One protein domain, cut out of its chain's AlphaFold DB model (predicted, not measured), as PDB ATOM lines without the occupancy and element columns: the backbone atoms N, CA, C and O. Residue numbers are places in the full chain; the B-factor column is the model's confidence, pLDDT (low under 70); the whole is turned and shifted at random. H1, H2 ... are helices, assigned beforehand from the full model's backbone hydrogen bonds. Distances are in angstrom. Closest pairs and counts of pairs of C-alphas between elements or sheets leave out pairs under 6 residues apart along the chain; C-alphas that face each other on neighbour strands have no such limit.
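What this domain is: This is residues 48 to 252 of the 622 residues of the protein "S-layer homology domain-containing protein" of Nitriliruptoraceae bacterium ZYF776 (UniProt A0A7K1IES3). With little regular structure, long loops surround a core of three long helices, H2, H4 and H6, side by side in a triangle; one short helix packs on each, H3 on H2, H5 on H4, H1 on H6. The printed part has 205 residues with six named helices, H1 to H6 in chain order, and no named strand: all helix, 75 residues in named elements. It is compact, radius of gyration of the C-alphas 16.2 A, spanning 43 by 41 by 34 A.

How they stand to each other: H6, residues 228 to 244, touches H2, residues 96 to 111, closest C-alphas Leu 235 and Leu 106, 6.8 A. With H4, residues 160 to 174, they form a bundle, helices side by side. H1, residues 67 to 75, touches H6, closest C-alphas Ala 69 and Ser 233, 5.1 A. In H1 to H6 every O i to N i+4 pair is within hydrogen-bond range.

Where its parts are: H3 is residues 132 to 140, H5 200 to 208. H6 measures 24.4 A, ending at C-alpha 244 (8.485, 136.805, 99.423).

The domain as a whole: The printed part has no cut; the five links are long. Residues 176 to 189 are among those under pLDDT 70.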
ATOM      1  N   ALA A  48       4.736 132.991  94.029       81.56
ATOM      2  CA  ALA A  48       5.886 133.864  94.256       81.56
ATOM      3  C   ALA A  48       7.224 133.285  93.758       81.56
ATOM      4  O   ALA A  48       8.069 134.047  93.311       81.56
ATOM      5  N   ALA A  49       7.413 131.962  93.815       82.50
ATOM      6  CA  ALA A  49       8.644 131.312  93.355       82.50
ATOM      7  C   ALA A  49       8.502 130.603  92.003       82.50
ATOM      8  O   ALA A  49       9.511 130.238  91.412       82.50
ATOM      9  N   CYS A  50       7.275 130.341  91.551       83.19
ATOM     10  CA  CYS A  50       7.025 129.373  90.486       83.19
ATOM     11  C   CYS A  50       6.190 129.924  89.320       83.19
ATOM     12  O   CYS A  50       6.021 129.221  88.325       83.19
ATOM     13  N   ASP A  51       5.618 131.130  89.432       81.56
ATOM     14  CA  ASP A  51       4.811 131.711  88.354       81.56
ATOM     15  C   ASP A  51       5.706 132.145  87.184       81.56
ATOM     16  O   ASP A  51       6.707 132.832  87.367       81.56
ATOM     17  N   GLY A  52       5.351 131.725  85.968       66.06
ATOM     18  CA  GLY A  52       6.103 132.057  84.754       66.06
ATOM     19  C   GLY A  52       7.409 131.284  84.531       66.06
ATOM     20  O   GLY A  52       8.104 131.596  83.567       66.06
ATOM     21  N   LEU A  53       7.738 130.278  85.352       66.06
ATOM     22  CA  LEU A  53       8.870 129.388  85.072       66.06
ATOM     23  C   LEU A  53       8.562 128.497  83.855       66.06
ATOM     24  O   LEU A  53       7.685 127.632  83.903       66.06
ATOM     25  N   GLU A  54       9.296 128.703  82.761       53.56
ATOM     26  CA  GLU A  54       9.337 127.802  81.605       53.56
ATOM     27  C   GLU A  54      10.443 126.747  81.826       53.56
ATOM     28  O   GLU A  54      11.472 127.053  82.416       53.56
ATOM     29  N   GLY A  55      10.238 125.492  81.395       51.62
ATOM     30  CA  GLY A  55      11.240 124.412  81.542       51.62
ATOM     31  C   GLY A  55      10.927 123.321  82.577       51.62
ATOM     32  O   GLY A  55      11.773 122.475  82.859       51.62
ATOM     33  N   GLY A  56       9.710 123.286  83.132       54.22
ATOM     34  CA  GLY A  56       9.274 122.187  83.999       54.22
ATOM     35  C   GLY A  56       9.366 120.826  83.295       54.22
ATOM     36  O   GLY A  56       8.867 120.655  82.183       54.22
ATOM     37  N   ARG A  57      10.006 119.842  83.940       61.78
ATOM     38  CA  ARG A  57      10.024 118.461  83.441       61.78
ATOM     39  C   ARG A  57       8.649 117.823  83.635       61.78
ATOM     40  O   ARG A  57       8.194 117.659  84.768       61.78
ATOM     41  N   ASP A  58       8.031 117.395  82.538       73.31
ATOM     42  CA  ASP A  58       6.770 116.655  82.570       73.31
ATOM     43  C   ASP A  58       7.021 115.193  82.964       73.31
ATOM     44  O   ASP A  58       7.359 114.338  82.140       73.31
ATOM     45  N   PHE A  59       6.848 114.885  84.249       83.94
ATOM     46  CA  PHE A  59       6.949 113.515  84.740       83.94
ATOM     47  C   PHE A  59       5.632 112.746  84.529       83.94
ATOM     48  O   PHE A  59       4.573 113.130  85.023       83.94
ATOM     49  N   VAL A  60       5.693 111.592  83.864       90.56
ATOM     50  CA  VAL A  60       4.530 110.765  83.494       90.56
ATOM     51  C   VAL A  60       3.828 110.104  84.683       90.56
ATOM     52  O   VAL A  60       2.723 109.582  84.536       90.56
ATOM     53  N   ASP A  61       4.482 110.052  85.844       91.19
ATOM     54  CA  ASP A  61       3.966 109.468  87.086       91.19
ATOM     55  C   ASP A  61       3.672 110.518  88.167       91.19
ATOM     56  O   ASP A  61       3.531 110.164  89.342       91.19
ATOM     57  N   VAL A  62       3.580 111.792  87.779       90.12
ATOM     58  CA  VAL A  62       3.234 112.893  88.676       90.12
ATOM     59  C   VAL A  62       1.775 113.284  88.491       90.12
ATOM     60  O   VAL A  62       1.350 113.796  87.462       90.12
ATOM     61  N   ASP A  63       0.999 113.041  89.540       88.00
ATOM     62  CA  ASP A  63      -0.370 113.499  89.692       88.00
ATOM     63  C   ASP A  63      -0.673 113.839  91.167       88.00
ATOM     64  O   ASP A  63       0.112 113.595  92.093       88.00
ATOM     65  N   GLY A  64      -1.830 114.457  91.408       88.50
ATOM     66  CA  GLY A  64      -2.331 114.711  92.758       88.50
ATOM     67  C   GLY A  64      -1.790 115.984  93.433       88.50
ATOM     68  O   GLY A  64      -1.322 116.909  92.774       88.50
ATOM     69  N   PRO A  65      -1.900 116.084  94.774       86.50
ATOM     70  CA  PRO A  65      -1.788 117.356  95.500       86.50
ATOM     71  C   PRO A  65      -0.367 117.932  95.584       86.50
ATOM     72  O   PRO A  65      -0.192 119.037  96.091       86.50
ATOM     73  N   HIS A  66       0.642 117.182  95.139       90.75
ATOM     74  CA  HIS A  66       2.042 117.602  95.152       90.75
ATOM     75  C   HIS A  66       2.580 117.926  93.751       90.75
ATOM     76  O   HIS A  66       3.720 118.365  93.665       90.75
ATOM     77  N   ALA A  67       1.789 117.738  92.685       90.69
ATOM     78  CA  ALA A  67       2.246 117.881  91.299       90.69
ATOM     79  C   ALA A  67       2.862 119.261  91.019       90.69
ATOM     80  O   ALA A  67       4.039 119.337  90.694       90.69
ATOM     81  N   ALA A  68       2.138 120.342  91.324       89.12
ATOM     82  CA  ALA A  68       2.640 121.708  91.144       89.12
ATOM     83  C   ALA A  68       3.935 121.995  91.930       89.12
ATOM     84  O   ALA A  68       4.798 122.740  91.481       89.12
ATOM     85  N   ALA A  69       4.103 121.388  93.111       91.56
ATOM     86  CA  ALA A  69       5.332 121.542  93.885       91.56
ATOM     87  C   ALA A  69       6.503 120.755  93.283       91.56
ATOM     88  O   ALA A  69       7.645 121.188  93.398       91.56
ATOM     89  N   ILE A  70       6.229 119.599  92.672       91.44
ATOM     90  CA  ILE A  70       7.228 118.800  91.955       91.44
ATOM     91  C   ILE A  70       7.680 119.543  90.701       91.44
ATOM     92  O   ILE A  70       8.880 119.693  90.506       91.44
ATOM     93  N   GLU A  71       6.735 120.048  89.910       87.94
ATOM     94  CA  GLU A  71       7.003 120.853  88.715       87.94
ATOM     95  C   GLU A  71       7.828 122.093  89.065       87.94
ATOM     96  O   GLU A  71       8.875 122.315  88.463       87.94
ATOM     97  N   CYS A  72       7.437 122.836  90.106       89.19
ATOM     98  CA  CYS A  72       8.199 123.998  90.554       89.19
ATOM     99  C   CYS A  72       9.610 123.633  91.035       89.19
ATOM    100  O   CYS A  72      10.591 124.237  90.612       89.19
ATOM    101  N   ALA A  73       9.739 122.620  91.898       89.69
ATOM    102  CA  ALA A  73      11.050 122.197  92.378       89.69
ATOM    103  C   ALA A  73      11.950 121.698  91.233       89.69
ATOM    104  O   ALA A  73      13.167 121.815  91.338       89.69
ATOM    105  N   ALA A  74      11.378 121.121  90.173       86.31
ATOM    106  CA  ALA A  74      12.132 120.663  89.011       86.31
ATOM    107  C   ALA A  74      12.562 121.836  88.124       86.31
ATOM    108  O   ALA A  74      13.724 121.892  87.740       86.31
ATOM    109  N   ALA A  75      11.663 122.789  87.863       83.31
ATOM    110  CA  ALA A  75      11.968 123.996  87.091       83.31
ATOM    111  C   ALA A  75      13.064 124.856  87.748       83.31
ATOM    112  O   ALA A  75      13.866 125.467  87.060       83.31
ATOM    113  N   LEU A  76      13.132 124.853  89.082       80.88
ATOM    114  CA  LEU A  76      14.172 125.537  89.858       80.88
ATOM    115  C   LEU A  76      15.477 124.726  90.014       80.88
ATOM    116  O   LEU A  76      16.349 125.126  90.782       80.88
ATOM    117  N   GLY A  77      15.593 123.540  89.406       82.75
ATOM    118  CA  GLY A  77      16.766 122.664  89.560       82.75
ATOM    119  C   GLY A  77      16.939 122.052  90.960       82.75
ATOM    120  O   GLY A  77      17.937 121.391  91.252       82.75
ATOM    121  N   LEU A  78      15.959 122.213  91.857       85.88
ATOM    122  CA  LEU A  78      16.017 121.688  93.225       85.88
ATOM    123  C   LEU A  78      15.860 120.171  93.249       85.88
ATOM    124  O   LEU A  78      16.428 119.488  94.104       85.88
ATOM    125  N   THR A  79      15.076 119.620  92.324       83.06
ATOM    126  CA  THR A  79      14.810 118.185  92.233       83.06
ATOM    127  C   THR A  79      14.980 117.670  90.813       83.06
ATOM    128  O   THR A  79      14.729 118.374  89.848       83.06
ATOM    129  N   LEU A  80      15.373 116.403  90.710       80.94
ATOM    130  CA  LEU A  80      15.508 115.678  89.451       80.94
ATOM    131  C   LEU A  80      14.517 114.508  89.429       80.94
ATOM    132  O   LEU A  80      13.931 114.157  90.464       80.94
ATOM    133  N   GLY A  81      14.366 113.880  88.262       72.12
ATOM    134  CA  GLY A  81      13.641 112.620  88.105       72.12
ATOM    135  C   GLY A  81      14.281 111.447  88.857       72.12
ATOM    136  O   GLY A  81      15.137 111.601  89.731       72.12
ATOM    137  N   SER A  82      13.806 110.249  88.557       71.06
ATOM    138  CA  SER A  82      14.475 108.992  88.901       71.06
ATOM    139  C   SER A  82      15.338 108.506  87.735       71.06
ATOM    140  O   SER A  82      15.342 109.155  86.698       71.06
ATOM    141  N   ALA A  83      15.942 107.325  87.876       63.91
ATOM    142  CA  ALA A  83      16.015 106.271  86.856       63.91
ATOM    143  C   ALA A  83      15.527 106.632  85.473       63.91
ATOM    144  O   ALA A  83      16.239 107.028  84.559       63.91
ATOM    145  N   ASP A  84      14.232 106.483  85.354       68.31
ATOM    146  CA  ASP A  84      13.518 106.937  84.208       68.31
ATOM    147  C   ASP A  84      13.380 108.459  84.363       68.31
ATOM    148  O   ASP A  84      12.671 108.888  85.286       68.31
ATOM    149  N   PRO A  85      14.030 109.280  83.510       68.81
ATOM    150  CA  PRO A  85      13.956 110.735  83.607       68.81
ATOM    151  C   PRO A  85      12.534 111.242  83.344       68.81
ATOM    152  O   PRO A  85      12.200 112.361  83.728       68.81
ATOM    153  N   THR A  86      11.669 110.407  82.755       77.31
ATOM    154  CA  THR A  86      10.240 110.694  82.604       77.31
ATOM    155  C   THR A  86       9.449 110.412  83.881       77.31
ATOM    156  O   THR A  86       8.263 110.708  83.933       77.31
ATOM    157  N   ARG A  87      10.059 109.856  84.935       83.19
ATOM    158  CA  ARG A  87       9.403 109.535  86.209       83.19
ATOM    159  C   ARG A  87      10.040 110.249  87.383       83.19
ATOM    160  O   ARG A  87      11.254 110.362  87.494       83.19
ATOM    161  N   TYR A  88       9.207 110.622  88.339       86.06
ATOM    162  CA  TYR A  88       9.599 111.263  89.581       86.06
ATOM    163  C   TYR A  88       9.632 110.312  90.785       86.06
ATOM    164  O   TYR A  88      10.351 110.569  91.757       86.06
ATOM    165  N   GLN A  89       8.860 109.220  90.759       89.75
ATOM    166  CA  GLN A  89       8.657 108.302  91.892       89.75
ATOM    167  C   GLN A  89       8.129 109.003  93.168       89.75
ATOM    168  O   GLN A  89       8.739 108.902  94.242       89.75
ATOM    169  N   PRO A  90       6.963 109.679  93.112       91.50
ATOM    170  CA  PRO A  90       6.465 110.547  94.189       91.50
ATOM    171  C   PRO A  90       6.277 109.851  95.550       91.50
ATOM    172  O   PRO A  90       6.380 110.490  96.602       91.50
ATOM    173  N   GLY A  91       6.015 108.539  95.548       90.50
ATOM    174  CA  GLY A  91       5.789 107.740  96.754       90.50
ATOM    175  C   GLY A  91       7.048 107.216  97.455       90.50
ATOM    176  O   GLY A  91       6.936 106.697  98.567       90.50
ATOM    177  N   ARG A  92       8.237 107.319  96.845       91.69
ATOM    178  CA  ARG A  92       9.480 106.786  97.426       91.69
ATOM    179  C   ARG A  92       9.907 107.624  98.633       91.69
ATOM    180  O   ARG A  92       9.840 108.849  98.595       91.69
ATOM    181  N   ALA A  93      10.339 106.964  99.706       92.75
ATOM    182  CA  ALA A  93      10.891 107.646 100.874       92.75
ATOM    183  C   ALA A  93      12.259 108.261 100.546       92.75
ATOM    184  O   ALA A  93      13.069 107.628  99.869       92.75
ATOM    185  N   VAL A  94      12.508 109.468 101.048       93.56
ATOM    186  CA  VAL A  94      13.787 110.166 100.873       93.56
ATOM    187  C   VAL A  94      14.747 109.763 101.988       93.56
ATOM    188  O   VAL A  94      14.387 109.800 103.170       93.56
ATOM    189  N   SER A  95      15.964 109.360 101.627       94.06
ATOM    190  CA  SER A  95      17.039 109.095 102.586       94.06
ATOM    191  C   SER A  95      17.710 110.393 103.054       94.06
ATOM    192  O   SER A  95      17.551 111.455 102.453       94.06
ATOM    193  N   ARG A  96      18.411 110.347 104.190       96.25
ATOM    194  CA  ARG A  96      19.039 111.529 104.803       96.25
ATOM    195  C   ARG A  96      20.136 112.137 103.932       96.25
ATOM    196  O   ARG A  96      20.331 113.343 103.975       96.25
ATOM    197  N   ASP A  97      20.843 111.320 103.168       92.00
ATOM    198  CA  ASP A  97      21.839 111.773 102.197       92.00
ATOM    199  C   ASP A  97      21.205 112.539 101.023       92.00
ATOM    200  O   ASP A  97      21.577 113.679 100.764       92.00
ATOM    201  N   GLN A  98      20.154 111.994 100.412       92.69
ATOM    202  CA  GLN A  98      19.371 112.661  99.370       92.69
ATOM    203  C   GLN A  98      18.759 113.972  99.875       92.69
ATOM    204  O   GLN A  98      18.759 114.979  99.171       92.69
ATOM    205  N   MET A  99      18.255 113.977 101.115       96.75
ATOM    206  CA  MET A  99      17.766 115.186 101.780       96.75
ATOM    207  C   MET A  99      18.841 116.272 101.867       96.75
ATOM    208  O   MET A  99      18.527 117.431 101.613       96.75
ATOM    209  N   ALA A 100      20.088 115.910 102.176       94.50
ATOM    210  CA  ALA A 100      21.179 116.874 102.223       94.50
ATOM    211  C   ALA A 100      21.381 117.537 100.854       94.50
ATOM    212  O   ALA A 100      21.412 118.756 100.778       94.50
ATOM    213  N   THR A 101      21.408 116.775  99.759       89.62
ATOM    214  CA  THR A 101      21.511 117.367  98.414       89.62
ATOM    215  C   THR A 101      20.317 118.255  98.060       89.62
ATOM    216  O   THR A 101      20.513 119.321  97.489       89.62
ATOM    217  N   PHE A 102      19.090 117.883  98.440       95.12
ATOM    218  CA  PHE A 102      17.922 118.744  98.218       95.12
ATOM    219  C   PHE A 102      18.034 120.097  98.932       95.12
ATOM    220  O   PHE A 102      17.688 121.125  98.352       95.12
ATOM    221  N   ILE A 103      18.510 120.108 100.179       96.44
ATOM    222  CA  ILE A 103      18.676 121.349 100.947       96.44
ATOM    223  C   ILE A 103      19.877 122.157 100.450       96.44
ATOM    224  O   ILE A 103      19.789 123.375 100.394       96.44
ATOM    225  N   ASP A 104      20.975 121.501 100.072       92.12
ATOM    226  CA  ASP A 104      22.166 122.162  99.518       92.12
ATOM    227  C   ASP A 104      21.827 122.881  98.202       92.12
ATOM    228  O   ASP A 104      22.203 124.034  98.020       92.12
ATOM    229  N   ARG A 105      21.013 122.255  97.336       89.31
ATOM    230  CA  ARG A 105      20.467 122.900  96.129       89.31
ATOM    231  C   ARG A 105      19.542 124.061  96.465       89.31
ATOM    232  O   ARG A 105      19.733 125.139  95.933       89.31
ATOM    233  N   LEU A 106      18.590 123.867  97.384       92.88
ATOM    234  CA  LEU A 106      17.712 124.952  97.845       92.88
ATOM    235  C   LEU A 106      18.515 126.158  98.331       92.88
ATOM    236  O   LEU A 106      18.176 127.287  97.991       92.88
ATOM    237  N   TYR A 107      19.561 125.909  99.118       90.25
ATOM    238  CA  TYR A 107      20.435 126.954  99.618       90.25
ATOM    239  C   TYR A 107      21.148 127.670  98.471       90.25
ATOM    240  O   TYR A 107      21.053 128.886  98.389       90.25
ATOM    241  N   ALA A 108      21.819 126.927  97.585       85.88
ATOM    242  CA  ALA A 108      22.563 127.502  96.465       85.88
ATOM    243  C   ALA A 108      21.655 128.325  95.541       85.88
ATOM    244  O   ALA A 108      21.983 129.453  95.198       85.88
ATOM    245  N   THR A 109      20.475 127.799  95.211       84.38
ATOM    246  CA  THR A 109      19.479 128.498  94.396       84.38
ATOM    247  C   THR A 109      18.978 129.777  95.074       84.38
ATOM    248  O   THR A 109      18.829 130.795  94.413       84.38
ATOM    249  N   ALA A 110      18.717 129.754  96.384       87.12
ATOM    250  CA  ALA A 110      18.251 130.944  97.093       87.12
ATOM    251  C   ALA A 110      19.364 131.990  97.262       87.12
ATOM    252  O   ALA A 110      19.150 133.168  96.993       87.12
ATOM    253  N   ALA A 111      20.550 131.570  97.694       83.25
ATOM    254  CA  ALA A 111      21.666 132.465  97.977       83.25
ATOM    255  C   ALA A 111      22.369 132.988  96.715       83.25
ATOM    256  O   ALA A 111      23.089 133.974  96.810       83.25
ATOM    257  N   GLY A 112      22.208 132.321  95.566       79.50
ATOM    258  CA  GLY A 112      22.994 132.564  94.350       79.50
ATOM    259  C   GLY A 112      24.345 131.842  94.352       79.50
ATOM    260  O   GLY A 112      24.843 131.486  93.291       79.50
ATOM    261  N   ASP A 113      24.881 131.529  95.536       76.31
ATOM    262  CA  ASP A 113      26.151 130.831  95.718       76.31
ATOM    263  C   ASP A 113      26.007 129.559  96.569       76.31
ATOM    264  O   ASP A 113      25.263 129.526  97.561       76.31
ATOM    265  N   PRO A 114      26.759 128.487  96.255       77.12
ATOM    266  CA  PRO A 114      26.783 127.295  97.085       77.12
ATOM    267  C   PRO A 114      27.486 127.555  98.422       77.12
ATOM    268  O   PRO A 114      28.429 128.338  98.525       77.12
ATOM    269  N   LEU A 115      27.108 126.788  99.449       79.25
ATOM    270  CA  LEU A 115      27.827 126.799 100.722       79.25
ATOM    271  C   LEU A 115      29.325 126.474 100.529       79.25
ATOM    272  O   LEU A 115      29.670 125.572  99.742       79.25
ATOM    273  N   PRO A 116      30.226 127.128 101.292       78.50
ATOM    274  CA  PRO A 116      31.642 126.788 101.305       78.50
ATOM    275  C   PRO A 116      31.860 125.303 101.593       78.50
ATOM    276  O   PRO A 116      31.106 124.683 102.347       78.50
ATOM    277  N   ALA A 117      32.902 124.721 100.999       72.88
ATOM    278  CA  ALA A 117      33.244 123.328 101.249       72.88
ATOM    279  C   ALA A 117      33.463 123.093 102.754       72.88
ATOM    280  O   ALA A 117      34.260 123.773 103.399       72.88
ATOM    281  N   GLY A 118      32.737 122.123 103.312       65.44
ATOM    282  CA  GLY A 118      32.941 121.691 104.689       65.44
ATOM    283  C   GLY A 118      34.191 120.817 104.830       65.44
ATOM    284  O   GLY A 118      34.662 120.252 103.838       65.44
ATOM    285  N   PRO A 119      34.725 120.656 106.053       62.62
ATOM    286  CA  PRO A 119      35.830 119.740 106.296       62.62
ATOM    287  C   PRO A 119      35.444 118.318 105.869       62.62
ATOM    288  O   PRO A 119      34.337 117.848 106.133       62.62
ATOM    289  N   ALA A 120      36.357 117.619 105.194       58.12
ATOM    290  CA  ALA A 120      36.132 116.231 104.815       58.12
ATOM    291  C   ALA A 120      36.083 115.329 106.061       58.12
ATOM    292  O   ALA A 120      36.788 115.559 107.041       58.12
ATOM    293  N   GLY A 121      35.263 114.275 106.015       66.31
ATOM    294  CA  GLY A 121      35.279 113.223 107.035       66.31
ATOM    295  C   GLY A 121      34.600 113.552 108.369       66.31
ATOM    296  O   GLY A 121      34.831 112.824 109.328       66.31
ATOM    297  N   VAL A 122      33.733 114.577 108.443       79.50
ATOM    298  CA  VAL A 122      32.942 114.885 109.665       79.50
ATOM    299  C   VAL A 122      32.195 113.652 110.182       79.50
ATOM    300  O   VAL A 122      32.131 113.409 111.383       79.50
ATOM    301  N   PHE A 123      31.645 112.855 109.265       87.06
ATOM    302  CA  PHE A 123      30.961 111.611 109.587       87.06
ATOM    303  C   PHE A 123      31.650 110.436 108.900       87.06
ATOM    304  O   PHE A 123      31.812 110.417 107.678       87.06
ATOM    305  N   ARG A 124      32.006 109.415 109.682       87.56
ATOM    306  CA  ARG A 124      32.745 108.237 109.197       87.56
ATOM    307  C   ARG A 124      31.943 107.377 108.222       87.56
ATOM    308  O   ARG A 124      32.515 106.658 107.415       87.56
ATOM    309  N   ASP A 125      30.616 107.419 108.321       86.88
ATOM    310  CA  ASP A 125      29.690 106.590 107.545       86.88
ATOM    311  C   ASP A 125      29.176 107.275 106.271       86.88
ATOM    312  O   ASP A 125      28.281 106.745 105.614       86.88
ATOM    313  N   VAL A 126      29.734 108.439 105.928       84.44
ATOM    314  CA  VAL A 126      29.400 109.205 104.716       84.44
ATOM    315  C   VAL A 126      30.401 108.955 103.581       84.44
ATOM    316  O   VAL A 126      30.092 109.233 102.425       84.44
ATOM    317  N   ALA A 127      31.568 108.371 103.873       75.88
ATOM    318  CA  ALA A 127      32.535 107.979 102.849       75.88
ATOM    319  C   ALA A 127      31.888 107.038 101.810       75.88
ATOM    320  O   ALA A 127      31.293 106.020 102.167       75.88
ATOM    321  N   GLY A 128      31.985 107.399 100.525       69.62
ATOM    322  CA  GLY A 128      31.367 106.662  99.414       69.62
ATOM    323  C   GLY A 128      29.880 106.958  99.175       69.62
ATOM    324  O   GLY A 128      29.257 106.285  98.359       69.62
ATOM    325  N   SER A 129      29.286 107.928  99.879       78.31
ATOM    326  CA  SER A 129      27.982 108.488  99.506       78.31
ATOM    327  C   SER A 129      28.171 109.536  98.402       78.31
ATOM    328  O   SER A 129      28.955 110.458  98.628       78.31
ATOM    329  N   PRO A 130      27.405 109.506  97.295       72.62
ATOM    330  CA  PRO A 130      27.449 110.577  96.287       72.62
ATOM    331  C   PRO A 130      27.115 111.951  96.896       72.62
ATOM    332  O   PRO A 130      27.716 112.975  96.599       72.62
ATOM    333  N   HIS A 131      26.246 111.958  97.908       83.31
ATOM    334  CA  HIS A 131      25.839 113.167  98.625       83.31
ATOM    335  C   HIS A 131      26.847 113.664  99.685       83.31
ATOM    336  O   HIS A 131      26.512 114.545 100.482       83.31
ATOM    337  N   ALA A 132      28.061 113.101  99.760       81.19
ATOM    338  CA  ALA A 132      29.032 113.428 100.811       81.19
ATOM    339  C   ALA A 132      29.410 114.918 100.837       81.19
ATOM    340  O   ALA A 132      29.515 115.501 101.919       81.19
ATOM    341  N   ARG A 133      29.539 115.547  99.661       80.88
ATOM    342  CA  ARG A 133      29.834 116.982  99.530       80.88
ATOM    343  C   ARG A 133      28.731 117.843 100.147       80.88
ATOM    344  O   ARG A 133      29.027 118.677 101.002       80.88
ATOM    345  N   SER A 134      27.471 117.596  99.785       85.06
ATOM    346  CA  SER A 134      26.317 118.317 100.342       85.06
ATOM    347  C   SER A 134      26.183 118.106 101.851       85.06
ATOM    348  O   SER A 134      25.911 119.050 102.589       85.06
ATOM    349  N   ILE A 135      26.434 116.886 102.343       89.06
ATOM    350  CA  ILE A 135      26.430 116.609 103.787       89.06
ATOM    351  C   ILE A 135      27.519 117.422 104.499       89.06
ATOM    352  O   ILE A 135      27.235 118.024 105.534       89.06
ATOM    353  N   GLY A 136      28.739 117.465 103.955       88.06
ATOM    354  CA  GLY A 136      29.855 118.219 104.532       88.06
ATOM    355  C   GLY A 136      29.585 119.723 104.593       88.06
ATOM    356  O   GLY A 136      29.749 120.327 105.653       88.06
ATOM    357  N   ARG A 137      29.101 120.307 103.490       89.06
ATOM    358  CA  ARG A 137      28.700 121.723 103.398       89.06
ATOM    359  C   ARG A 137      27.649 122.092 104.440       89.06
ATOM    360  O   ARG A 137      27.854 122.986 105.259       89.06
ATOM    361  N   LEU A 138      26.548 121.344 104.467       93.88
ATOM    362  CA  LEU A 138      25.451 121.611 105.392       93.88
ATOM    363  C   LEU A 138      25.832 121.350 106.854       93.88
ATOM    364  O   LEU A 138      25.247 121.960 107.748       93.88
ATOM    365  N   ALA A 139      26.765 120.431 107.125       91.81
ATOM    366  CA  ALA A 139      27.249 120.171 108.479       91.81
ATOM    367  C   ALA A 139      28.144 121.314 108.971       91.81
ATOM    368  O   ALA A 139      27.991 121.750 110.111       91.81
ATOM    369  N   ALA A 140      29.020 121.836 108.106       87.75
ATOM    370  CA  ALA A 140      29.847 123.006 108.399       87.75
ATOM    371  C   ALA A 140      28.996 124.257 108.672       87.75
ATOM    372  O   ALA A 140      29.295 125.013 109.592       87.75
ATOM    373  N   ALA A 141      27.894 124.416 107.934       89.06
ATOM    374  CA  ALA A 141      26.895 125.462 108.151       89.06
ATOM    375  C   ALA A 141      25.993 125.220 109.384       89.06
ATOM    376  O   ALA A 141      25.127 126.032 109.699       89.06
ATOM    377  N   GLY A 142      26.120 124.078 110.072       91.81
ATOM    378  CA  GLY A 142      25.260 123.710 111.205       91.81
ATOM    379  C   GLY A 142      23.801 123.397 110.831       91.81
ATOM    380  O   GLY A 142      22.971 123.154 111.715       91.81
ATOM    381  N   ILE A 143      23.475 123.353 109.536       94.00
ATOM    382  CA  ILE A 143      22.135 123.062 109.021       94.00
ATOM    383  C   ILE A 143      21.800 121.589 109.260       94.00
ATOM    384  O   ILE A 143      20.729 121.284 109.802       94.00
ATOM    385  N   VAL A 144      22.714 120.664 108.945       94.38
ATOM    386  CA  VAL A 144      22.550 119.235 109.264       94.38
ATOM    387  C   VAL A 144      23.403 118.804 110.451       94.38
ATOM    388  O   VAL A 144      24.466 119.343 110.724       94.38
ATOM    389  N   GLN A 145      22.916 117.790 111.163       89.44
ATOM    390  CA  GLN A 145      23.591 117.183 112.306       89.44
ATOM    391  C   GLN A 145      23.533 115.660 112.175       89.44
ATOM    392  O   GLN A 145      22.549 115.102 111.656       89.44
ATOM    393  N   GLY A 146      24.587 114.994 112.644       89.06
ATOM    394  CA  GLY A 146      24.649 113.540 112.746       89.06
ATOM    395  C   GLY A 146      23.677 112.988 113.789       89.06
ATOM    396  O   GLY A 146      23.096 113.720 114.589       89.06
ATOM    397  N   ARG A 147      23.480 111.668 113.784       88.75
ATOM    398  CA  ARG A 147      22.805 110.966 114.891       88.75
ATOM    399  C   ARG A 147      23.697 110.863 116.124       88.75
ATOM    400  O   ARG A 147      23.194 110.792 117.240       88.75
ATOM    401  N   THR A 148      25.001 110.837 115.896       90.31
ATOM    402  CA  THR A 148      26.063 110.993 116.892       90.31
ATOM    403  C   THR A 148      27.040 112.049 116.378       90.31
ATOM    404  O   THR A 148      26.847 112.589 115.286       90.31
ATOM    405  N   ALA A 149      28.098 112.326 117.143       85.44
ATOM    406  CA  ALA A 149      29.164 113.227 116.712       85.44
ATOM    407  C   ALA A 149      29.826 112.789 115.388       85.44
ATOM    408  O   ALA A 149      30.217 113.639 114.604       85.44
ATOM    409  N   ASP A 150      29.901 111.482 115.120       88.06
ATOM    410  CA  ASP A 150      30.680 110.897 114.021       88.06
ATOM    411  C   ASP A 150      29.852 110.064 113.020       88.06
ATOM    412  O   ASP A 150      30.412 109.506 112.079       88.06
ATOM    413  N   THR A 151      28.535 109.933 113.213       93.00
ATOM    414  CA  THR A 151      27.669 109.055 112.401       93.00
ATOM    415  C   THR A 151      26.440 109.813 111.893       93.00
ATOM    416  O   THR A 151      25.613 110.282 112.683       93.00
ATOM    417  N   PHE A 152      26.261 109.886 110.573       94.00
ATOM    418  CA  PHE A 152      25.161 110.597 109.909       94.00
ATOM    419  C   PHE A 152      23.947 109.713 109.585       94.00
ATOM    420  O   PHE A 152      22.806 110.194 109.598       94.00
ATOM    421  N   ALA A 153      24.182 108.427 109.326       93.50
ATOM    422  CA  ALA A 153      23.240 107.431 108.823       93.50
ATOM    423  C   ALA A 153      22.606 107.796 107.458       93.50
ATOM    424  O   ALA A 153      21.378 107.922 107.379       93.50
ATOM    425  N   PRO A 154      23.409 107.930 106.380       90.38
ATOM    426  CA  PRO A 154      22.990 108.502 105.091       90.38
ATOM    427  C   PRO A 154      21.787 107.790 104.457       90.38
ATOM    428  O   PRO A 154      20.780 108.423 104.154       90.38
ATOM    429  N   ARG A 155      21.811 106.452 104.406       90.31
ATOM    430  CA  ARG A 155      20.762 105.627 103.773       90.31
ATOM    431  C   ARG A 155      19.459 105.513 104.575       90.31
ATOM    432  O   ARG A 155      18.512 104.866 104.134       90.31
ATOM    433  N   SER A 156      19.400 106.067 105.788       90.31
ATOM    434  CA  SER A 156      18.176 106.015 106.595       90.31
ATOM    435  C   SER A 156      17.132 106.997 106.057       90.31
ATOM    436  O   SER A 156      17.505 108.126 105.748       90.31
ATOM    437  N   PRO A 157      15.832 106.645 106.035       94.25
ATOM    438  CA  PRO A 157      14.779 107.605 105.722       94.25
ATOM    439  C   PRO A 157      14.813 108.812 106.663       94.25
ATOM    440  O   PRO A 157      15.009 108.656 107.876       94.25
ATOM    441  N   VAL A 158      14.596 110.007 106.114       96.88
ATOM    442  CA  VAL A 158      14.407 111.219 106.916       96.88
ATOM    443  C   VAL A 158      12.964 111.295 107.416       96.88
ATOM    444  O   VAL A 158      12.012 111.045 106.672       96.88
ATOM    445  N   THR A 159      12.791 111.612 108.700       97.44
ATOM    446  CA  THR A 159      11.459 111.807 109.292       97.44
ATOM    447  C   THR A 159      10.956 113.233 109.070       97.44
ATOM    448  O   THR A 159      11.742 114.158 108.872       97.44
ATOM    449  N   ARG A 160       9.639 113.432 109.130       97.81
ATOM    450  CA  ARG A 160       8.998 114.745 108.941       97.81
ATOM    451  C   ARG A 160       9.468 115.786 109.963       97.81
ATOM    452  O   ARG A 160       9.761 116.911 109.580       97.81
ATOM    453  N   GLY A 161       9.614 115.404 111.235       96.88
ATOM    454  CA  GLY A 161      10.140 116.293 112.278       96.88
ATOM    455  C   GLY A 161      11.602 116.682 112.043       96.88
ATOM    456  O   GLY A 161      11.962 117.856 112.139       96.88
ATOM    457  N   GLN A 162      12.437 115.719 111.637       97.19
ATOM    458  CA  GLN A 162      13.821 116.006 111.253       97.19
ATOM    459  C   GLN A 162      13.880 116.963 110.063       97.19
ATOM    460  O   GLN A 162      14.617 117.942 110.118       97.19
ATOM    461  N   MET A 163      13.071 116.715 109.029       98.19
ATOM    462  CA  MET A 163      12.999 117.579 107.852       98.19
ATOM    463  C   MET A 163      12.629 119.016 108.222       98.19
ATOM    464  O   MET A 163      13.293 119.947 107.773       98.19
ATOM    465  N   ALA A 164      11.632 119.197 109.094       96.25
ATOM    466  CA  ALA A 164      11.251 120.518 109.581       96.25
ATOM    467  C   ALA A 164      12.418 121.239 110.271       96.25
ATOM    468  O   ALA A 164      12.645 122.418 110.032       96.25
ATOM    469  N   SER A 165      13.204 120.529 111.084       95.56
ATOM    470  CA  SER A 165      14.375 121.127 111.739       95.56
ATOM    471  C   SER A 165      15.482 121.507 110.758       95.56
ATOM    472  O   SER A 165      16.144 122.518 110.967       95.56
ATOM    473  N   PHE A 166      15.691 120.716 109.701       97.06
ATOM    474  CA  PHE A 166      16.687 121.031 108.680       97.06
ATOM    475  C   PHE A 166      16.293 122.260 107.857       97.06
ATOM    476  O   PHE A 166      17.109 123.163 107.716       97.06
ATOM    477  N   ILE A 167      15.041 122.339 107.391       96.94
ATOM    478  CA  ILE A 167      14.543 123.517 106.664       96.94
ATOM    479  C   ILE A 167      14.553 124.761 107.549       96.94
ATOM    480  O   ILE A 167      14.996 125.811 107.101       96.94
ATOM    481  N   ALA A 168      14.114 124.648 108.806       93.56
ATOM    482  CA  ALA A 168      14.128 125.785 109.719       93.56
ATOM    483  C   ALA A 168      15.552 126.329 109.906       93.56
ATOM    484  O   ALA A 168      15.754 127.521 109.751       93.56
ATOM    485  N   ARG A 169      16.552 125.465 110.126       94.12
ATOM    486  CA  ARG A 169      17.951 125.915 110.219       94.12
ATOM    487  C   ARG A 169      18.509 126.467 108.909       94.12
ATOM    488  O   ARG A 169      19.343 127.356 108.962       94.12
ATOM    489  N   ALA A 170      18.083 125.948 107.757       94.25
ATOM    490  CA  ALA A 170      18.491 126.496 106.463       94.25
ATOM    491  C   ALA A 170      17.963 127.926 106.270       94.25
ATOM    492  O   ALA A 170      18.721 128.798 105.864       94.25
ATOM    493  N   ILE A 171      16.698 128.176 106.631       92.81
ATOM    494  CA  ILE A 171      16.113 129.523 106.652       92.81
ATOM    495  C   ILE A 171      16.868 130.419 107.640       92.81
ATOM    496  O   ILE A 171      17.287 131.503 107.259       92.81
ATOM    497  N   ASP A 172      17.080 129.950 108.875       90.19
ATOM    498  CA  ASP A 172      17.795 130.704 109.913       90.19
ATOM    499  C   ASP A 172      19.240 131.051 109.479       90.19
ATOM    500  O   ASP A 172      19.802 132.033 109.946       90.19
ATOM    501  N   HIS A 173      19.854 130.248 108.602       90.38
ATOM    502  CA  HIS A 173      21.191 130.510 108.061       90.38
ATOM    503  C   HIS A 173      21.186 131.505 106.889       90.38
ATOM    504  O   HIS A 173      22.151 132.243 106.718       90.38
ATOM    505  N   LEU A 174      20.142 131.502 106.054       87.56
ATOM    506  CA  LEU A 174      19.975 132.474 104.961       87.56
ATOM    507  C   LEU A 174      19.569 133.860 105.479       87.56
ATOM    508  O   LEU A 174      19.817 134.868 104.829       87.56
ATOM    509  N   ASP A 175      18.943 133.901 106.649       85.38
ATOM    510  CA  ASP A 175      18.561 135.114 107.352       85.38
ATOM    511  C   ASP A 175      19.779 135.733 108.066       85.38
ATOM    512  O   ASP A 175      20.179 135.305 109.148       85.38
ATOM    513  N   ASP A 176      20.368 136.776 107.479       69.44
ATOM    514  CA  ASP A 176      21.505 137.534 108.033       69.44
ATOM    515  C   ASP A 176      21.112 138.500 109.177       69.44
ATOM    516  O   ASP A 176      21.854 139.422 109.531       69.44
ATOM    517  N   GLY A 177      19.946 138.273 109.788       65.50
ATOM    518  CA  GLY A 177      19.303 139.181 110.735       65.50
ATOM    519  C   GLY A 177      18.319 140.147 110.071       65.50
ATOM    520  O   GLY A 177      17.911 141.120 110.712       65.50
ATOM    521  N   HIS A 178      17.945 139.889 108.814       62.16
ATOM    522  CA  HIS A 178      16.893 140.597 108.087       62.16
ATOM    523  C   HIS A 178      15.520 140.424 108.747       62.16
ATOM    524  O   HIS A 178      14.725 141.367 108.805       62.16
ATOM    525  N   LEU A 179      15.243 139.236 109.284       59.88
ATOM    526  CA  LEU A 179      14.049 138.978 110.075       59.88
ATOM    527  C   LEU A 179      14.361 139.234 111.559       59.88
ATOM    528  O   LEU A 179      15.354 138.744 112.094       59.88
ATOM    529  N   ASP A 180      13.485 139.966 112.262       55.19
ATOM    530  CA  ASP A 180      13.525 140.157 113.726       55.19
ATOM    531  C   ASP A 180      13.205 138.822 114.460       55.19
ATOM    532  O   ASP A 180      12.202 138.692 115.173       55.19
ATOM    533  N   GLY A 181      14.049 137.803 114.264       49.59
ATOM    534  CA  GLY A 181      13.844 136.409 114.649       49.59
ATOM    535  C   GLY A 181      13.322 135.560 113.485       49.59
ATOM    536  O   GLY A 181      12.137 135.613 113.152       49.59
ATOM    537  N   SER A 182      14.204 134.748 112.908       54.16
ATOM    538  CA  SER A 182      13.957 133.790 111.823       54.16
ATOM    539  C   SER A 182      12.683 132.966 112.036       54.16
ATOM    540  O   SER A 182      12.439 132.520 113.156       54.16
ATOM    541  N   ALA A 183      11.885 132.777 110.970       54.72
ATOM    542  CA  ALA A 183      10.549 132.153 110.931       54.72
ATOM    543  C   ALA A 183       9.685 132.425 112.192       54.72
ATOM    544  O   ALA A 183       9.919 131.800 113.224       54.72
ATOM    545  N   PRO A 184       8.632 133.270 112.139       58.62
ATOM    546  CA  PRO A 184       7.931 133.799 113.310       58.62
ATOM    547  C   PRO A 184       7.783 132.788 114.449       58.62
ATOM    548  O   PRO A 184       7.237 131.694 114.260       58.62
ATOM    549  N   ALA A 185       8.279 133.173 115.632       56.47
ATOM    550  CA  ALA A 185       8.239 132.347 116.833       56.47
ATOM    551  C   ALA A 185       6.843 131.715 117.012       56.47
ATOM    552  O   ALA A 185       5.834 132.387 116.743       56.47
ATOM    553  N   PRO A 186       6.751 130.446 117.469       60.91
ATOM    554  CA  PRO A 186       5.473 129.768 117.633       60.91
ATOM    555  C   PRO A 186       4.512 130.671 118.403       60.91
ATOM    556  O   PRO A 186       4.819 131.113 119.508       60.91
ATOM    557  N   SER A 187       3.349 130.967 117.824       54.81
ATOM    558  CA  SER A 187       2.400 131.977 118.319       54.81
ATOM    559  C   SER A 187       1.699 131.585 119.639       54.81
ATOM    560  O   SER A 187       0.589 132.032 119.918       54.81
ATOM    561  N   GLY A 188       2.294 130.698 120.442       55.34
ATOM    562  CA  GLY A 188       1.718 130.118 121.656       55.34
ATOM    563  C   GLY A 188       0.574 129.130 121.399       55.34
ATOM    564  O   GLY A 188       0.034 128.563 122.348       55.34
ATOM    565  N   THR A 189       0.198 128.899 120.141       61.75
ATOM    566  CA  THR A 189      -0.817 127.927 119.737       61.75
ATOM    567  C   THR A 189      -0.142 126.687 119.173       61.75
ATOM    568  O   THR A 189       0.434 126.719 118.093       61.75
ATOM    569  N   GLN A 190      -0.242 125.577 119.902       74.12
ATOM    570  CA  GLN A 190       0.099 124.262 119.373       74.12
ATOM    571  C   GLN A 190      -0.893 123.925 118.246       74.12
ATOM    572  O   GLN A 190      -2.071 123.666 118.516       74.12
ATOM    573  N   ARG A 191      -0.442 123.974 116.985       85.62
ATOM    574  CA  ARG A 191      -1.279 123.721 115.800       85.62
ATOM    575  C   ARG A 191      -1.590 122.238 115.635       85.62
ATOM    576  O   ARG A 191      -2.676 121.895 115.167       85.62
ATOM    577  N   PHE A 192      -0.672 121.362 116.049       89.19
ATOM    578  CA  PHE A 192      -0.813 119.910 115.893       89.19
ATOM    579  C   PHE A 192      -0.922 119.183 117.233       89.19
ATOM    580  O   PHE A 192      -0.148 119.412 118.161       89.19
ATOM    581  N   ARG A 193      -1.876 118.252 117.333       90.38
ATOM    582  CA  ARG A 193      -2.195 117.551 118.593       90.38
ATOM    583  C   ARG A 193      -1.111 116.579 119.056       90.38
ATOM    584  O   ARG A 193      -1.037 116.272 120.240       90.38
ATOM    585  N   ASP A 194      -0.312 116.067 118.132       90.06
ATOM    586  CA  ASP A 194       0.737 115.067 118.340       90.06
ATOM    587  C   ASP A 194       2.133 115.708 118.375       90.06
ATOM    588  O   ASP A 194       3.068 115.161 117.797       90.06
ATOM    589  N   GLY A 195       2.241 116.878 119.022       81.50
ATOM    590  CA  GLY A 195       3.462 117.688 119.091       81.50
ATOM    591  C   GLY A 195       4.738 116.891 119.393       81.50
ATOM    592  O   GLY A 195       4.697 115.802 119.960       81.50
ATOM    593  N   ASP A 196       5.888 117.449 119.019       89.81
ATOM    594  CA  ASP A 196       7.180 116.764 119.078       89.81
ATOM    595  C   ASP A 196       8.132 117.457 120.072       89.81
ATOM    596  O   ASP A 196       8.346 118.661 119.951       89.81
ATOM    597  N   PRO A 197       8.727 116.749 121.049       87.50
ATOM    598  CA  PRO A 197       9.600 117.379 122.041       87.50
ATOM    599  C   PRO A 197      10.956 117.831 121.479       87.50
ATOM    600  O   PRO A 197      11.624 118.637 122.115       87.50
ATOM    601  N   THR A 198      11.386 117.295 120.334       90.62
ATOM    602  CA  THR A 198      12.706 117.577 119.737       90.62
ATOM    603  C   THR A 198      12.595 118.549 118.566       90.62
ATOM    604  O   THR A 198      13.447 119.412 118.378       90.62
ATOM    605  N   HIS A 199      11.540 118.409 117.770       92.94
ATOM    606  CA  HIS A 199      11.333 119.111 116.510       92.94
ATOM    607  C   HIS A 199      10.114 120.043 116.540       92.94
ATOM    608  O   HIS A 199       9.828 120.694 115.536       92.94
ATOM    609  N   GLY A 200       9.384 120.109 117.660       91.00
ATOM    610  CA  GLY A 200       8.114 120.830 117.782       91.00
ATOM    611  C   GLY A 200       8.219 122.305 117.426       91.00
ATOM    612  O   GLY A 200       7.404 122.791 116.650       91.00
ATOM    613  N   ASP A 201       9.260 122.987 117.905       89.19
ATOM    614  CA  ASP A 201       9.468 124.406 117.604       89.19
ATOM    615  C   ASP A 201       9.645 124.638 116.101       89.19
ATOM    616  O   ASP A 201       8.983 125.500 115.532       89.19
ATOM    617  N   ALA A 202      10.471 123.829 115.431       91.75
ATOM    618  CA  ALA A 202      10.669 123.927 113.986       91.75
ATOM    619  C   ALA A 202       9.377 123.624 113.208       91.75
ATOM    620  O   ALA A 202       9.049 124.323 112.253       91.75
ATOM    621  N   ILE A 203       8.613 122.613 113.636       92.62
ATOM    622  CA  ILE A 203       7.320 122.264 113.032       92.62
ATOM    623  C   ILE A 203       6.339 123.436 113.144       92.62
ATOM    624  O   ILE A 203       5.701 123.800 112.159       92.62
ATOM    625  N   GLU A 204       6.227 124.047 114.324       89.25
ATOM    626  CA  GLU A 204       5.313 125.165 114.557       89.25
ATOM    627  C   GLU A 204       5.747 126.439 113.822       89.25
ATOM    628  O   GLU A 204       4.886 127.122 113.259       89.25
ATOM    629  N   ARG A 205       7.056 126.734 113.757       88.88
ATOM    630  CA  ARG A 205       7.603 127.850 112.963       88.88
ATOM    631  C   ARG A 205       7.276 127.682 111.484       88.88
ATOM    632  O   ARG A 205       6.670 128.561 110.876       88.88
ATOM    633  N   LEU A 206       7.595 126.522 110.914       91.94
ATOM    634  CA  LEU A 206       7.331 126.263 109.503       91.94
ATOM    635  C   LEU A 206       5.832 126.197 109.178       91.94
ATOM    636  O   LEU A 206       5.429 126.495 108.054       91.94
ATOM    637  N   ALA A 207       4.990 125.808 110.139       90.31
ATOM    638  CA  ALA A 207       3.542 125.836 109.967       90.31
ATOM    639  C   ALA A 207       3.005 127.272 110.009       90.31
ATOM    640  O   ALA A 207       2.076 127.591 109.270       90.31
ATOM    641  N   ALA A 208       3.600 128.147 110.827       86.56
ATOM    642  CA  ALA A 208       3.244 129.563 110.888       86.56
ATOM    643  C   ALA A 208       3.512 130.295 109.564       86.56
ATOM    644  O   ALA A 208       2.730 131.168 109.200       86.56
ATOM    645  N   ILE A 209       4.554 129.898 108.828       88.38
ATOM    646  CA  ILE A 209       4.876 130.447 107.501       88.38
ATOM    647  C   ILE A 209       4.288 129.638 106.335       88.38
ATOM    648  O   ILE A 209       4.565 129.952 105.183       88.38
ATOM    649  N   GLY A 210       3.476 128.610 106.598       90.31
ATOM    650  CA  GLY A 210       2.776 127.850 105.554       90.31
ATOM    651  C   GLY A 210       3.636 126.849 104.769       90.31
ATOM    652  O   GLY A 210       3.172 126.309 103.762       90.31
ATOM    653  N   VAL A 211       4.858 126.548 105.223       93.50
ATOM    654  CA  VAL A 211       5.731 125.544 104.586       93.50
ATOM    655  C   VAL A 211       5.221 124.124 104.865       93.50
ATOM    656  O   VAL A 211       5.134 123.303 103.944       93.50
ATOM    657  N   VAL A 212       4.831 123.808 106.110       92.69
ATOM    658  CA  VAL A 212       4.625 122.398 106.518       92.69
ATOM    659  C   VAL A 212       3.213 121.979 106.857       92.69
ATOM    660  O   VAL A 212       2.783 122.125 107.977       92.69
ATOM    661  N   GLN A 213       2.627 121.223 105.936       87.25
ATOM    662  CA  GLN A 213       1.471 120.319 106.018       87.25
ATOM    663  C   GLN A 213       1.290 119.402 107.248       87.25
ATOM    664  O   GLN A 213       2.125 118.530 107.450       87.25
ATOM    665  N   GLY A 214       0.178 119.459 107.965       86.81
ATOM    666  CA  GLY A 214      -0.382 118.447 108.854       86.81
ATOM    667  C   GLY A 214      -1.610 117.805 108.209       86.81
ATOM    668  O   GLY A 214      -2.063 118.204 107.138       86.81
ATOM    669  N   TYR A 215      -2.139 116.776 108.845       88.38
ATOM    670  CA  TYR A 215      -3.239 115.966 108.353       88.38
ATOM    671  C   TYR A 215      -4.591 116.533 108.798       88.38
ATOM    672  O   TYR A 215      -4.705 117.211 109.819       88.38
ATOM    673  N   ALA A 216      -5.651 116.181 108.065       88.00
ATOM    674  CA  ALA A 216      -7.021 116.606 108.362       88.00
ATOM    675  C   ALA A 216      -7.531 116.165 109.753       88.00
ATOM    676  O   ALA A 216      -8.504 116.716 110.263       88.00
ATOM    677  N   ASP A 217      -6.885 115.180 110.385       88.19
ATOM    678  CA  ASP A 217      -7.182 114.736 111.754       88.19
ATOM    679  C   ASP A 217      -6.573 115.648 112.846       88.19
ATOM    680  O   ASP A 217      -6.809 115.430 114.041       88.19
ATOM    681  N   GLY A 218      -5.832 116.686 112.445       88.94
ATOM    682  CA  GLY A 218      -5.148 117.628 113.329       88.94
ATOM    683  C   GLY A 218      -3.788 117.136 113.831       88.94
ATOM    684  O   GLY A 218      -3.291 117.667 114.826       88.94
ATOM    685  N   THR A 219      -3.209 116.110 113.199       93.19
ATOM    686  CA  THR A 219      -1.866 115.590 113.513       93.19
ATOM    687  C   THR A 219      -0.819 116.053 112.502       93.19
ATOM    688  O   THR A 219      -1.150 116.379 111.367       93.19
ATOM    689  N   TYR A 220       0.457 116.052 112.874       94.19
ATOM    690  CA  TYR A 220       1.590 116.303 111.984       94.19
ATOM    691  C   TYR A 220       2.358 115.028 111.621       94.19
ATOM    692  O   TYR A 220       2.919 114.926 110.527       94.19
ATOM    693  N   ARG A 221       2.355 114.034 112.511       95.69
ATOM    694  CA  ARG A 221       3.052 112.743 112.409       95.69
ATOM    695  C   ARG A 221       4.566 112.915 112.223       95.69
ATOM    696  O   ARG A 221       5.103 112.488 111.198       95.69
ATOM    697  N   PRO A 222       5.271 113.512 113.203       96.25
ATOM    698  CA  PRO A 222       6.683 113.887 113.068       96.25
ATOM    699  C   PRO A 222       7.613 112.697 112.791       96.25
ATOM    700  O   PRO A 222       8.590 112.846 112.066       96.25
ATOM    701  N   ASN A 223       7.274 111.504 113.286       96.50
ATOM    702  CA  ASN A 223       8.073 110.285 113.118       96.50
ATOM    703  C   ASN A 223       7.858 109.561 111.775       96.50
ATOM    704  O   ASN A 223       8.528 108.567 111.500       96.50
ATOM    705  N   GLY A 224       6.907 110.007 110.947       95.75
ATOM    706  CA  GLY A 224       6.677 109.414 109.627       95.75
ATOM    707  C   GLY A 224       7.802 109.764 108.645       95.75
ATOM    708  O   GLY A 224       8.337 110.873 108.732       95.75
ATOM    709  N   PRO A 225       8.165 108.866 107.709       97.19
ATOM    710  CA  PRO A 225       9.135 109.187 106.668       97.19
ATOM    711  C   PRO A 225       8.573 110.236 105.701       97.19
ATOM    712  O   PRO A 225       7.365 110.279 105.454       97.19
ATOM    713  N   VAL A 226       9.454 111.057 105.137       97.62
ATOM    714  CA  VAL A 226       9.112 112.007 104.069       97.62
ATOM    715  C   VAL A 226       9.198 111.301 102.716       97.62
ATOM    716  O   VAL A 226      10.211 110.669 102.406       97.62
ATOM    717  N   THR A 227       8.145 111.394 101.903       96.62
ATOM    718  CA  THR A 227       8.183 110.924 100.507       96.62
ATOM    719  C   THR A 227       8.786 111.979  99.580       96.62
ATOM    720  O   THR A 227       8.791 113.162  99.915       96.62
ATOM    721  N   ARG A 228       9.246 111.587  98.388       95.88
ATOM    722  CA  ARG A 228       9.774 112.519  97.375       95.88
ATOM    723  C   ARG A 228       8.776 113.623  97.017       95.88
ATOM    724  O   ARG A 228       9.137 114.791  97.020       95.88
ATOM    725  N   ALA A 229       7.499 113.287  96.832       95.31
ATOM    726  CA  ALA A 229       6.454 114.287  96.593       95.31
ATOM    727  C   ALA A 229       6.288 115.281  97.753       95.31
ATOM    728  O   ALA A 229       6.099 116.480  97.548       95.31
ATOM    729  N   GLN A 230       6.381 114.791  98.993       96.50
ATOM    730  CA  GLN A 230       6.336 115.662 100.161       96.50
ATOM    731  C   GLN A 230       7.581 116.543 100.238       96.50
ATOM    732  O   GLN A 230       7.433 117.722 100.537       96.50
ATOM    733  N   MET A 231       8.767 116.004  99.934       97.62
ATOM    734  CA  MET A 231      10.014 116.768  99.856       97.62
ATOM    735  C   MET A 231       9.881 117.938  98.879       97.62
ATOM    736  O   MET A 231      10.137 119.067  99.278       97.62
ATOM    737  N   ALA A 232       9.376 117.709  97.663       95.06
ATOM    738  CA  ALA A 232       9.133 118.787  96.702       95.06
ATOM    739  C   ALA A 232       8.231 119.895  97.272       95.06
ATOM    740  O   ALA A 232       8.497 121.076  97.089       95.06
ATOM    741  N   SER A 233       7.206 119.531  98.052       95.06
ATOM    742  CA  SER A 233       6.367 120.519  98.746       95.06
ATOM    743  C   SER A 233       7.081 121.278  99.863       95.06
ATOM    744  O   SER A 233       6.733 122.434 100.084       95.06
ATOM    745  N   TYR A 234       8.038 120.668 100.572       97.56
ATOM    746  CA  TYR A 234       8.900 121.414 101.500       97.56
ATOM    747  C   TYR A 234       9.742 122.425 100.732       97.56
ATOM    748  O   TYR A 234       9.749 123.593 101.103       97.56
ATOM    749  N   LEU A 235      10.411 121.981  99.665       96.44
ATOM    750  CA  LEU A 235      11.326 122.804  98.878       96.44
ATOM    751  C   LEU A 235      10.589 123.983  98.237       96.44
ATOM    752  O   LEU A 235      10.861 125.118  98.603       96.44
ATOM    753  N   ALA A 236       9.574 123.724  97.407       94.56
ATOM    754  CA  ALA A 236       8.854 124.766  96.674       94.56
ATOM    755  C   ALA A 236       8.213 125.817  97.598       94.56
ATOM    756  O   ALA A 236       8.287 127.013  97.334       94.56
ATOM    757  N   ARG A 237       7.619 125.396  98.726       95.75
ATOM    758  CA  ARG A 237       7.029 126.344  99.690       95.75
ATOM    759  C   ARG A 237       8.077 127.109 100.482       95.75
ATOM    760  O   ARG A 237       7.810 128.235 100.885       95.75
ATOM    761  N   THR A 238       9.233 126.499 100.738       95.94
ATOM    762  CA  THR A 238      10.351 127.209 101.365       95.94
ATOM    763  C   THR A 238      10.890 128.257 100.407       95.94
ATOM    764  O   THR A 238      11.040 129.399 100.816       95.94
ATOM    765  N   THR A 239      11.082 127.920  99.130       93.62
ATOM    766  CA  THR A 239      11.502 128.888  98.113       93.62
ATOM    767  C   THR A 239      10.511 130.038  97.986       93.62
ATOM    768  O   THR A 239      10.923 131.188  98.043       93.62
ATOM    769  N   ALA A 240       9.204 129.753  97.916       92.50
ATOM    770  CA  ALA A 240       8.177 130.796  97.903       92.50
ATOM    771  C   ALA A 240       8.272 131.721  99.127       92.50
ATOM    772  O   ALA A 240       8.106 132.927  98.994       92.50
ATOM    773  N   PHE A 241       8.590 131.177 100.307       92.00
ATOM    774  CA  PHE A 241       8.850 132.002 101.486       92.00
ATOM    775  C   PHE A 241      10.090 132.870 101.346       92.00
ATOM    776  O   PHE A 241      10.016 134.064 101.608       92.00
ATOM    777  N   LEU A 242      11.205 132.288 100.917       91.44
ATOM    778  CA  LEU A 242      12.455 133.024 100.781       91.44
ATOM    779  C   LEU A 242      12.328 134.164  99.759       91.44
ATOM    780  O   LEU A 242      12.797 135.260 100.033       91.44
ATOM    781  N   VAL A 243      11.635 133.947  98.636       90.31
ATOM    782  CA  VAL A 243      11.387 134.996  97.633       90.31
ATOM    783  C   VAL A 243      10.506 136.118  98.194       90.31
ATOM    784  O   VAL A 243      10.847 137.289  98.052       90.31
ATOM    785  N   GLU A 244       9.399 135.791  98.868       88.44
ATOM    786  CA  GLU A 244       8.485 136.805  99.423       88.44
ATOM    787  C   GLU A 244       9.137 137.685 100.499       88.44
ATOM    788  O   GLU A 244       8.793 138.861 100.618       88.44
ATOM    789  N   GLU A 245      10.081 137.130 101.262       87.44
ATOM    790  CA  GLU A 245      10.822 137.861 102.294       87.44
ATOM    791  C   GLU A 245      12.123 138.500 101.772       87.44
ATOM    792  O   GLU A 245      12.853 139.102 102.554       87.44
ATOM    793  N   GLY A 246      12.446 138.376 100.477       87.88
ATOM    794  CA  GLY A 246      13.692 138.915  99.910       87.88
ATOM    795  C   GLY A 246      14.965 138.199 100.382       87.88
ATOM    796  O   GLY A 246      16.053 138.758 100.309       87.88
ATOM    797  N   LEU A 247      14.836 136.959 100.862       86.56
ATOM    798  CA  LEU A 247      15.924 136.083 101.315       86.56
ATOM    799  C   LEU A 247      16.430 135.133 100.215       86.56
ATOM    800  O   LEU A 247      17.178 134.197 100.496       86.56
ATOM    801  N   ALA A 248      15.978 135.324  98.975       86.81
ATOM    802  CA  ALA A 248      16.412 134.559  97.812       86.81
ATOM    803  C   ALA A 248      16.960 135.482  96.705       86.81
ATOM    804  O   ALA A 248      16.350 135.556  95.637       86.81
ATOM    805  N   PRO A 249      18.074 136.204  96.939       80.94
ATOM    806  CA  PRO A 249      18.672 137.080  95.926       80.94
ATOM    807  C   PRO A 249      19.038 136.333  94.637       80.94
ATOM    808  O   PRO A 249      18.876 136.883  93.556       80.94
ATOM    809  N   GLY A 250      19.413 135.048  94.722       79.94
ATOM    810  CA  GLY A 250      19.692 134.211  93.546       79.94
ATOM    811  C   GLY A 250      18.476 133.935  92.652       79.94
ATOM    812  O   GLY A 250      18.625 133.405  91.555       79.94
ATOM    813  N   LEU A 251      17.270 134.291  93.106       78.88
ATOM    814  CA  LEU A 251      16.018 134.173  92.357       78.88
ATOM    815  C   LEU A 251      15.371 135.532  92.058       78.88
ATOM    816  O   LEU A 251      14.279 135.556  91.488       78.88
ATOM    817  N   ASP A 252      15.995 136.650  92.443       69.12
ATOM    818  CA  ASP A 252      15.460 137.984  92.175       69.12
ATOM    819  C   ASP A 252      15.841 138.436  90.751       69.12
ATOM    820  O   ASP A 252      17.002 138.747  90.491       69.12
TER     821      ASP A 252